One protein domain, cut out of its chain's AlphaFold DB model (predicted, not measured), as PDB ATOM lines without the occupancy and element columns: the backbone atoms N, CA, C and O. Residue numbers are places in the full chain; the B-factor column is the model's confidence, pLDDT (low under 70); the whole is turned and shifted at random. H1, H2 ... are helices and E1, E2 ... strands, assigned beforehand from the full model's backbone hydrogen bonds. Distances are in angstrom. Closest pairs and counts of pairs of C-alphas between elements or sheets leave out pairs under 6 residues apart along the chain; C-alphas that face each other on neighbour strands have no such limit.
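What this domain is: This is residues 490 to 569 of the 570 residues of the protein "MYND-type domain-containing protein" of Exidia glandulosa HHB12029 (UniProt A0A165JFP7). With little regular structure, the domain is a two-stranded hairpin, E1 and E2, with one helix, H1, beside it and a long looping stretch, residues 521 to 562, whose residues 524 to 532 stick out. The 80 printed residues hold H1, E1 and E2 in that order, 24 residues in a mixed class; the sheet E1 - E2 is antiparallel. It is compact, radius of gyration of the C-alphas 13.3 A, spanning 38 by 31 by 24 A.

Where its parts are: H1, residues 495 to 506, starts at C-alpha (82.619, 115.567, 104.669) and is 16.4 A long. E1, residues 515 to 520, is 16.0 A long. E2, residues 563 to 568, is 14.9 A long and ends at C-alpha (91.020, 105.869, 107.363).

How they stand to each other: In H1 every O i to N i+4 pair is within hydrogen-bond range. The closest C-alphas of H1 and E1, Leu 499 and Ile 516, are 7.5 A apart. H1 and E2 are near each other, with 5 pairs of C-alphas within 10 A. E1 and E2 form a hairpin at 149 degrees; N 517 and O 566 are 2.8 A apart. Residues 517 to 518 of E1 also pair antiparallel with residues 551 to 552.

The domain as a whole: The C-alphas farthest apart, Pro 512 and Gly 527, are 38.1 A apart. The printed part has no cut. E1 to E2 is a long link of 42 residues. The pLDDT is under 70 at residues 523 to 548 and 553 to 559.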
ATOM      1  N   ASN A 490      78.854 118.515 114.762       79.81
ATOM      2  CA  ASN A 490      77.482 118.685 114.274       79.81
ATOM      3  C   ASN A 490      77.297 119.955 113.430       79.81
ATOM      4  O   ASN A 490      76.391 120.004 112.602       79.81
ATOM      5  N   ASP A 491      78.168 120.956 113.589       81.50
ATOM      6  CA  ASP A 491      78.159 122.157 112.744       81.50
ATOM      7  C   ASP A 491      78.696 121.876 111.328       81.50
ATOM      8  O   ASP A 491      78.544 122.709 110.433       81.50
ATOM      9  N   CYS A 492      79.354 120.729 111.119       82.31
ATOM     10  CA  CYS A 492      79.963 120.362 109.845       82.31
ATOM     11  C   CYS A 492      78.902 119.849 108.859       82.31
ATOM     12  O   CYS A 492      78.320 118.773 109.037       82.31
ATOM     13  N   LYS A 493      78.704 120.591 107.773       80.12
ATOM     14  CA  LYS A 493      77.737 120.317 106.705       80.12
ATOM     15  C   LYS A 493      78.285 119.382 105.643       80.12
ATOM     16  O   LYS A 493      77.510 118.670 105.020       80.12
ATOM     17  N   THR A 494      79.599 119.382 105.440       81.06
ATOM     18  CA  THR A 494      80.253 118.543 104.428       81.06
ATOM     19  C   THR A 494      81.218 117.548 105.047       81.06
ATOM     20  O   THR A 494      81.719 117.730 106.162       81.06
ATOM     21  N   ARG A 495      81.543 116.494 104.294       80.38
ATOM     22  CA  ARG A 495      82.619 115.567 104.669       80.38
ATOM     23  C   ARG A 495      83.969 116.275 104.858       80.38
ATOM     24  O   ARG A 495      84.699 115.937 105.787       80.38
ATOM     25  N   ASP A 496      84.275 117.264 104.022       78.81
ATOM     26  CA  ASP A 496      85.511 118.050 104.108       78.81
ATOM     27  C   ASP A 496      85.568 118.924 105.370       78.81
ATOM     28  O   ASP A 496      86.626 119.047 105.989       78.81
ATOM     29  N   GLU A 497      84.435 119.496 105.785       83.50
ATOM     30  CA  GLU A 497      84.325 120.228 107.050       83.50
ATOM     31  C   GLU A 497      84.504 119.298 108.250       83.50
ATOM     32  O   GLU A 497      85.239 119.641 109.174       83.50
ATOM     33  N   ARG A 498      83.910 118.094 108.215       86.94
ATOM     34  CA  ARG A 498      84.098 117.077 109.265       86.94
ATOM     35  C   ARG A 498      85.557 116.654 109.378       86.94
ATOM     36  O   ARG A 498      86.071 116.540 110.487       86.94
ATOM     37  N   LEU A 499      86.234 116.441 108.248       86.06
ATOM     38  CA  LEU A 499      87.650 116.085 108.247       86.06
ATOM     39  C   LEU A 499      88.494 117.238 108.802       86.06
ATOM     40  O   LEU A 499      89.229 117.024 109.759       86.06
ATOM     41  N   SER A 500      88.306 118.461 108.295       83.56
ATOM     42  CA  SER A 500      88.978 119.673 108.798       83.56
ATOM     43  C   SER A 500      88.759 119.882 110.305       83.56
ATOM     44  O   SER A 500      89.663 120.288 111.036       83.56
ATOM     45  N   PHE A 501      87.554 119.586 110.799       86.56
ATOM     46  CA  PHE A 501      87.228 119.646 112.219       86.56
ATOM     47  C   PHE A 501      88.038 118.632 113.037       86.56
ATOM     48  O   PHE A 501      88.641 119.011 114.045       86.56
ATOM     49  N   ILE A 502      88.095 117.369 112.592       87.81
ATOM     50  CA  ILE A 502      88.906 116.326 113.239       87.81
ATOM     51  C   ILE A 502      90.387 116.711 113.193       87.81
ATOM     52  O   ILE A 502      91.079 116.561 114.201       87.81
ATOM     53  N   GLU A 503      90.879 117.245 112.073       87.81
ATOM     54  CA  GLU A 503      92.273 117.681 111.940       87.81
ATOM     55  C   GLU A 503      92.641 118.741 112.976       87.81
ATOM     56  O   GLU A 503      93.663 118.631 113.654       87.81
ATOM     57  N   ARG A 504      91.772 119.741 113.149       87.44
ATOM     58  CA  ARG A 504      91.975 120.828 114.107       87.44
ATOM     59  C   ARG A 504      91.966 120.337 115.555       87.44
ATOM     60  O   ARG A 504      92.790 120.789 116.340       87.44
ATOM     61  N   ILE A 505      91.053 119.431 115.917       86.56
ATOM     62  CA  ILE A 505      90.976 118.897 117.290       86.56
ATOM     63  C   ILE A 505      92.137 117.952 117.592       86.56
ATOM     64  O   ILE A 505      92.709 118.007 118.676       86.56
ATOM     65  N   SER A 506      92.501 117.098 116.637       86.25
ATOM     66  CA  SER A 506      93.603 116.145 116.808       86.25
ATOM     67  C   SER A 506      94.986 116.774 116.622       86.25
ATOM     68  O   SER A 506      95.988 116.115 116.890       86.25
ATOM     69  N   ASN A 507      95.053 118.025 116.142       85.50
ATOM     70  CA  ASN A 507      96.275 118.670 115.655       85.50
ATOM     71  C   ASN A 507      97.049 117.773 114.664       85.50
ATOM     72  O   ASN A 507      98.279 117.797 114.589       85.50
ATOM     73  N   CYS A 508      96.315 116.939 113.927       87.44
ATOM     74  CA  CYS A 508      96.843 115.963 112.994       87.44
ATOM     75  C   CYS A 508      96.144 116.162 111.665       87.44
ATOM     76  O   CYS A 508      94.930 116.053 111.557       87.44
ATOM     77  N   ARG A 509      96.925 116.469 110.643       85.81
ATOM     78  CA  ARG A 509      96.414 116.734 109.310       85.81
ATOM     79  C   ARG A 509      96.353 115.391 108.553       85.81
ATOM     80  O   ARG A 509      97.385 114.723 108.456       85.81
ATOM     81  N   TYR A 510      95.191 115.027 107.997       86.62
ATOM     82  CA  TYR A 510      94.953 113.806 107.217       86.62
ATOM     83  C   TYR A 510      95.009 114.039 105.694       86.62
ATOM     84  O   TYR A 510      94.551 115.071 105.198       86.62
ATOM     85  N   PRO A 511      95.515 113.075 104.903       81.56
ATOM     86  CA  PRO A 511      95.549 113.202 103.448       81.56
ATOM     87  C   PRO A 511      94.144 113.363 102.829       81.56
ATOM     88  O   PRO A 511      93.207 112.671 103.241       81.56
ATOM     89  N   PRO A 512      93.964 114.206 101.797       82.12
ATOM     90  CA  PRO A 512      92.703 114.318 101.068       82.12
ATOM     91  C   PRO A 512      92.252 112.973 100.492       82.12
ATOM     92  O   PRO A 512      93.072 112.179 100.042       82.12
ATOM     93  N   GLY A 513      90.944 112.716 100.510       81.44
ATOM     94  CA  GLY A 513      90.371 111.404 100.183       81.44
ATOM     95  C   GLY A 513      90.176 110.488 101.399       81.44
ATOM     96  O   GLY A 513      89.387 109.548 101.309       81.44
ATOM     97  N   SER A 514      90.775 110.813 102.556       85.06
ATOM     98  CA  SER A 514      90.533 110.088 103.812       85.06
ATOM     99  C   SER A 514      89.036 109.971 104.115       85.06
ATOM    100  O   SER A 514      88.247 110.897 103.883       85.06
ATOM    101  N   ARG A 515      88.615 108.812 104.619       85.81
ATOM    102  CA  ARG A 515      87.225 108.516 104.985       85.81
ATOM    103  C   ARG A 515      87.066 108.443 106.493       85.81
ATOM    104  O   ARG A 515      87.924 107.920 107.192       85.81
ATOM    105  N   ILE A 516      85.960 108.986 106.981       84.12
ATOM    106  CA  ILE A 516      85.592 108.922 108.392       84.12
ATOM    107  C   ILE A 516      84.689 107.700 108.551       84.12
ATOM    108  O   ILE A 516      83.630 107.632 107.924       84.12
ATOM    109  N   VAL A 517      85.114 106.742 109.367       84.88
ATOM    110  CA  VAL A 517      84.331 105.553 109.717       84.88
ATOM    111  C   VAL A 517      83.998 105.590 111.205       84.88
ATOM    112  O   VAL A 517      84.810 106.013 112.029       84.88
ATOM    113  N   LEU A 518      82.787 105.166 111.553       81.31
ATOM    114  CA  LEU A 518      82.393 104.927 112.934       81.31
ATOM    115  C   LEU A 518      82.836 103.528 113.343       81.31
ATOM    116  O   LEU A 518      82.557 102.542 112.660       81.31
ATOM    117  N   VAL A 519      83.480 103.441 114.495       82.00
ATOM    118  CA  VAL A 519      83.810 102.187 115.159       82.00
ATOM    119  C   VAL A 519      82.935 102.083 116.409       82.00
ATOM    120  O   VAL A 519      83.088 102.909 117.309       82.00
ATOM    121  N   PRO A 520      81.985 101.135 116.481       79.81
ATOM    122  CA  PRO A 520      81.176 100.951 117.679       79.81
ATOM    123  C   PRO A 520      82.074 100.545 118.852       79.81
ATOM    124  O   PRO A 520      82.913  99.654 118.719       79.81
ATOM    125  N   VAL A 521      81.894 101.195 120.003       81.38
ATOM    126  CA  VAL A 521      82.591 100.815 121.235       81.38
ATOM    127  C   VAL A 521      81.847  99.633 121.846       81.38
ATOM    128  O   VAL A 521      80.821  99.803 122.505       81.38
ATOM    129  N   GLU A 522      82.343  98.417 121.618       73.69
ATOM    130  CA  GLU A 522      81.846  97.219 122.304       73.69
ATOM    131  C   GLU A 522      82.349  97.220 123.756       73.69
ATOM    132  O   GLU A 522      83.346  96.596 124.104       73.69
ATOM    133  N   GLY A 523      81.676  97.994 124.610       64.56
ATOM    134  CA  GLY A 523      81.927  98.048 126.047       64.56
ATOM    135  C   GLY A 523      80.803  97.376 126.846       64.56
ATOM    136  O   GLY A 523      79.629  97.526 126.490       64.56
ATOM    137  N   PRO A 524      81.111  96.661 127.944       53.59
ATOM    138  CA  PRO A 524      80.096  96.145 128.851       53.59
ATOM    139  C   PRO A 524      79.403  97.328 129.528       53.59
ATOM    140  O   PRO A 524      79.971  97.892 130.453       53.59
ATOM    141  N   THR A 525      78.232  97.728 129.012       50.12
ATOM    142  CA  THR A 525      77.241  98.615 129.661       50.12
ATOM    143  C   THR A 525      77.863  99.533 130.722       50.12
ATOM    144  O   THR A 525      77.625  99.371 131.919       50.12
ATOM    145  N   MET A 526      78.702 100.492 130.304       49.09
ATOM    146  CA  MET A 526      79.001 101.614 131.191       49.09
ATOM    147  C   MET A 526      77.653 102.261 131.486       49.09
ATOM    148  O   MET A 526      76.946 102.651 130.555       49.09
ATOM    149  N   GLY A 527      77.259 102.241 132.762       51.28
ATOM    150  CA  GLY A 527      75.953 102.699 133.214       51.28
ATOM    151  C   GLY A 527      75.621 104.044 132.584       51.28
ATOM    152  O   GLY A 527      76.467 104.932 132.575       51.28
ATOM    153  N   TYR A 528      74.417 104.144 132.021       48.34
ATOM    154  CA  TYR A 528      73.854 105.367 131.461       48.34
ATOM    155  C   TYR A 528      74.133 106.542 132.409       48.34
ATOM    156  O   TYR A 528      73.493 106.670 133.451       48.34
ATOM    157  N   ILE A 529      75.107 107.380 132.064       51.56
ATOM    158  CA  ILE A 529      75.253 108.690 132.680       51.56
ATOM    159  C   ILE A 529      74.310 109.585 131.883       51.56
ATOM    160  O   ILE A 529      74.602 109.945 130.744       51.56
ATOM    161  N   GLU A 530      73.137 109.874 132.447       47.12
ATOM    162  CA  GLU A 530      72.236 110.907 131.937       47.12
ATOM    163  C   GLU A 530      72.918 112.273 132.099       47.12
ATOM    164  O   GLU A 530      72.862 112.913 133.146       47.12
ATOM    165  N   GLY A 531      73.624 112.693 131.056       53.88
ATOM    166  CA  GLY A 531      74.229 114.010 130.904       53.88
ATOM    167  C   GLY A 531      74.641 114.169 129.446       53.88
ATOM    168  O   GLY A 531      75.136 113.208 128.864       53.88
ATOM    169  N   GLU A 532      74.351 115.328 128.847       50.25
ATOM    170  CA  GLU A 532      74.594 115.652 127.431       50.25
ATOM    171  C   GLU A 532      75.899 115.022 126.919       50.25
ATOM    172  O   GLU A 532      76.993 115.359 127.371       50.25
ATOM    173  N   SER A 533      75.768 114.029 126.031       48.00
ATOM    174  CA  SER A 533      76.901 113.223 125.589       48.00
ATOM    175  C   SER A 533      77.741 114.016 124.592       48.00
ATOM    176  O   SER A 533      77.487 113.993 123.385       48.00
ATOM    177  N   ASP A 534      78.760 114.703 125.089       54.16
ATOM    178  CA  ASP A 534      79.824 115.216 124.238       54.16
ATOM    179  C   ASP A 534      80.524 114.030 123.555       54.16
ATOM    180  O   ASP A 534      81.125 113.163 124.200       54.16
ATOM    181  N   CYS A 535      80.419 113.970 122.223       51.16
ATOM    182  CA  CYS A 535      81.119 112.997 121.388       51.16
ATOM    183  C   CYS A 535      82.627 113.096 121.656       51.16
ATOM    184  O   CYS A 535      83.303 113.996 121.157       51.16
ATOM    185  N   THR A 536      83.169 112.165 122.442       54.44
ATOM    186  CA  THR A 536      84.606 112.113 122.708       54.44
ATOM    187  C   THR A 536      85.299 111.488 121.501       54.44
ATOM    188  O   THR A 536      85.158 110.298 121.230       54.44
ATOM    189  N   ILE A 537      86.033 112.305 120.744       55.84
ATOM    190  CA  ILE A 537      86.797 111.855 119.578       55.84
ATOM    191  C   ILE A 537      88.123 111.275 120.066       55.84
ATOM    192  O   ILE A 537      89.005 112.020 120.490       55.84
ATOM    193  N   VAL A 538      88.275 109.951 119.993       57.75
ATOM    194  CA  VAL A 538      89.540 109.270 120.300       57.75
ATOM    195  C   VAL A 538      90.204 108.844 118.989       57.75
ATOM    196  O   VAL A 538      89.687 107.952 118.318       57.75
ATOM    197  N   PRO A 539      91.329 109.451 118.577       54.66
ATOM    198  CA  PRO A 539      92.063 108.974 117.413       54.66
ATOM    199  C   PRO A 539      92.685 107.602 117.721       54.66
ATOM    200  O   PRO A 539      93.571 107.492 118.566       54.66
ATOM    201  N   LEU A 540      92.217 106.550 117.045       55.47
ATOM    202  CA  LEU A 540      92.816 105.212 117.119       55.47
ATOM    203  C   LEU A 540      94.120 105.183 116.308       55.47
ATOM    204  O   LEU A 540      94.111 105.486 115.115       55.47
ATOM    205  N   GLN A 541      95.231 104.812 116.950       54.69
ATOM    206  CA  GLN A 541      96.498 104.517 116.270       54.69
ATOM    207  C   GLN A 541      96.562 103.038 115.843       54.69
ATOM    208  O   GLN A 541      95.915 102.171 116.425       54.69
ATOM    209  N   THR A 542      97.333 102.767 114.791       54.56
ATOM    210  CA  THR A 542      97.249 101.615 113.870       54.56
ATOM    211  C   THR A 542      97.595 100.221 114.420       54.56
ATOM    212  O   THR A 542      97.513  99.254 113.670       54.56
ATOM    213  N   GLU A 543      97.986 100.050 115.686       48.53
ATOM    214  CA  GLU A 543      98.483  98.741 116.163       48.53
ATOM    215  C   GLU A 543      97.407  97.823 116.786       48.53
ATOM    216  O   GLU A 543      97.602  96.610 116.829       48.53
ATOM    217  N   GLU A 544      96.228  98.335 117.168       53.75
ATOM    218  CA  GLU A 544      95.129  97.541 117.776       53.75
ATOM    219  C   GLU A 544      94.006  97.153 116.777       53.75
ATOM    220  O   GLU A 544      92.894  96.781 117.154       53.75
ATOM    221  N   GLU A 545      94.275  97.231 115.470       54.03
ATOM    222  CA  GLU A 545      93.254  97.311 114.409       54.03
ATOM    223  C   GLU A 545      92.439  96.039 114.095       54.03
ATOM    224  O   GLU A 545      91.480  96.115 113.327       54.03
ATOM    225  N   GLN A 546      92.759  94.866 114.645       54.75
ATOM    226  CA  GLN A 546      92.225  93.605 114.098       54.75
ATOM    227  C   GLN A 546      90.814  93.189 114.563       54.75
ATOM    228  O   GLN A 546      90.306  92.187 114.063       54.75
ATOM    229  N   ALA A 547      90.145  93.926 115.460       57.59
ATOM    230  CA  ALA A 547      88.899  93.445 116.085       57.59
ATOM    231  C   ALA A 547      87.620  94.256 115.800       57.59
ATOM    232  O   ALA A 547      86.534  93.803 116.160       57.59
ATOM    233  N   PHE A 548      87.691  95.424 115.157       65.75
ATOM    234  CA  PHE A 548      86.535  96.323 115.090       65.75
ATOM    235  C   PHE A 548      85.735  96.215 113.789       65.75
ATOM    236  O   PHE A 548      86.278  96.230 112.684       65.75
ATOM    237  N   LYS A 549      84.404  96.172 113.916       75.31
ATOM    238  CA  LYS A 549      83.486  96.258 112.777       75.31
ATOM    239  C   LYS A 549      83.315  97.720 112.361       75.31
ATOM    240  O   LYS A 549      82.551  98.451 112.981       75.31
ATOM    241  N   GLU A 550      84.008  98.136 111.305       78.19
ATOM    242  CA  GLU A 550      83.866  99.483 110.738       78.19
ATOM    243  C   GLU A 550      82.450  99.700 110.171       78.19
ATOM    244  O   GLU A 550      81.912  98.867 109.434       78.19
ATOM    245  N   ILE A 551      81.848 100.839 110.512       76.50
ATOM    246  CA  ILE A 551      80.579 101.322 109.972       76.50
ATOM    247  C   ILE A 551      80.883 102.612 109.209       76.50
ATOM    248  O   ILE A 551      81.268 103.618 109.803       76.50
ATOM    249  N   GLU A 552      80.726 102.614 107.887       72.31
ATOM    250  CA  GLU A 552      80.819 103.862 107.124       72.31
ATOM    251  C   GLU A 552      79.646 104.782 107.486       72.31
ATOM    252  O   GLU A 552      78.498 104.334 107.556       72.31
ATOM    253  N   LEU A 553      79.945 106.063 107.733       67.94
ATOM    254  CA  LEU A 553      78.932 107.087 107.979       67.94
ATOM    255  C   LEU A 553      78.066 107.260 106.732       67.94
ATOM    256  O   LEU A 553      78.527 107.785 105.718       67.94
ATOM    257  N   GLU A 554      76.805 106.851 106.821       65.94
ATOM    258  CA  GLU A 554      75.803 107.155 105.809       65.94
ATOM    259  C   GLU A 554      75.203 108.538 106.076       65.94
ATOM    260  O   GLU A 554      74.826 108.880 107.199       65.94
ATOM    261  N   GLU A 555      75.109 109.347 105.027       55.97
ATOM    262  CA  GLU A 555      74.524 110.680 105.104       55.97
ATOM    263  C   GLU A 555      73.030 110.594 105.476       55.97
ATOM    264  O   GLU A 555      72.265 109.855 104.857       55.97
ATOM    265  N   GLY A 556      72.618 111.326 106.516       62.28
ATOM    266  CA  GLY A 556      71.224 111.376 106.974       62.28
ATOM    267  C   GLY A 556      70.748 110.186 107.818       62.28
ATOM    268  O   GLY A 556      69.556 110.112 108.115       62.28
ATOM    269  N   LYS A 557      71.631 109.259 108.216       67.75
ATOM    270  CA  LYS A 557      71.314 108.248 109.236       67.75
ATOM    271  C   LYS A 557      71.784 108.690 110.615       67.75
ATOM    272  O   LYS A 557      72.959 108.997 110.805       67.75
ATOM    273  N   ASP A 558      70.879 108.601 111.582       69.25
ATOM    274  CA  ASP A 558      71.228 108.707 112.992       69.25
ATOM    275  C   ASP A 558      71.809 107.373 113.474       69.25
ATOM    276  O   ASP A 558      71.188 106.312 113.340       69.25
ATOM    277  N   TYR A 559      73.013 107.426 114.038       69.12
ATOM    278  CA  TYR A 559      73.663 106.288 114.677       69.12
ATOM    279  C   TYR A 559      73.568 106.469 116.191       69.12
ATOM    280  O   TYR A 559      74.120 107.414 116.745       69.12
ATOM    281  N   TYR A 560      72.858 105.562 116.860       70.56
ATOM    282  CA  TYR A 560      72.690 105.583 118.313       70.56
ATOM    283  C   TYR A 560      73.741 104.690 118.983       70.56
ATOM    284  O   TYR A 560      73.945 103.554 118.554       70.56
ATOM    285  N   GLY A 561      74.387 105.196 120.035       72.94
ATOM    286  CA  GLY A 561      75.419 104.491 120.802       72.94
ATOM    287  C   GLY A 561      76.743 105.254 120.876       72.94
ATOM    288  O   GLY A 561      76.904 106.311 120.271       72.94
ATOM    289  N   THR A 562      77.696 104.724 121.642       74.81
ATOM    290  CA  THR A 562      79.050 105.284 121.730       74.81
ATOM    291  C   THR A 562      79.888 104.768 120.563       74.81
ATOM    292  O   THR A 562      80.092 103.561 120.416       74.81
ATOM    293  N   PHE A 563      80.389 105.685 119.740       78.25
ATOM    294  CA  PHE A 563      81.263 105.379 118.612       78.25
ATOM    295  C   PHE A 563      82.589 106.116 118.749       78.25
ATOM    296  O   PHE A 563      82.642 107.239 119.244       78.25
ATOM    297  N   ILE A 564      83.646 105.499 118.234       81.75
ATOM    298  CA  ILE A 564      84.915 106.157 117.956       81.75
ATOM    299  C   ILE A 564      84.916 106.572 116.484       81.75
ATOM    300  O   ILE A 564      84.595 105.772 115.604       81.75
ATOM    301  N   LEU A 565      85.285 107.821 116.203       83.12
ATOM    302  CA  LEU A 565      85.559 108.268 114.839       83.12
ATOM    303  C   LEU A 565      86.978 107.840 114.461       83.12
ATOM    304  O   LEU A 565      87.952 108.339 115.021       83.12
ATOM    305  N   LYS A 566      87.094 106.939 113.487       85.94
ATOM    306  CA  LYS A 566      88.370 106.559 112.880       85.94
ATOM    307  C   LYS A 566      88.492 107.247 111.525       85.94
ATOM    308  O   LYS A 566      87.591 107.162 110.692       85.94
ATOM    309  N   VAL A 567      89.611 107.928 111.296       85.25
ATOM    310  CA  VAL A 567      89.954 108.445 109.969       85.25
ATOM    311  C   VAL A 567      90.814 107.400 109.277       85.25
ATOM    312  O   VAL A 567      91.922 107.111 109.719       85.25
ATOM    313  N   VAL A 568      90.289 106.810 108.210       83.19
ATOM    314  CA  VAL A 568      91.020 105.869 107.363       83.19
ATOM    315  C   VAL A 568      91.613 106.669 106.203       83.19
ATOM    316  O   VAL A 568      90.843 107.317 105.484       83.19
ATOM    317  N   PRO A 569      92.945 106.668 106.019       81.06
ATOM    318  CA  PRO A 569      93.585 107.259 104.847       81.06
ATOM    319  C   PRO A 569      92.984 106.728 103.527       81.06
ATOM    320  O   PRO A 569      92.372 105.656 103.541       81.06
TER     321      PRO A 569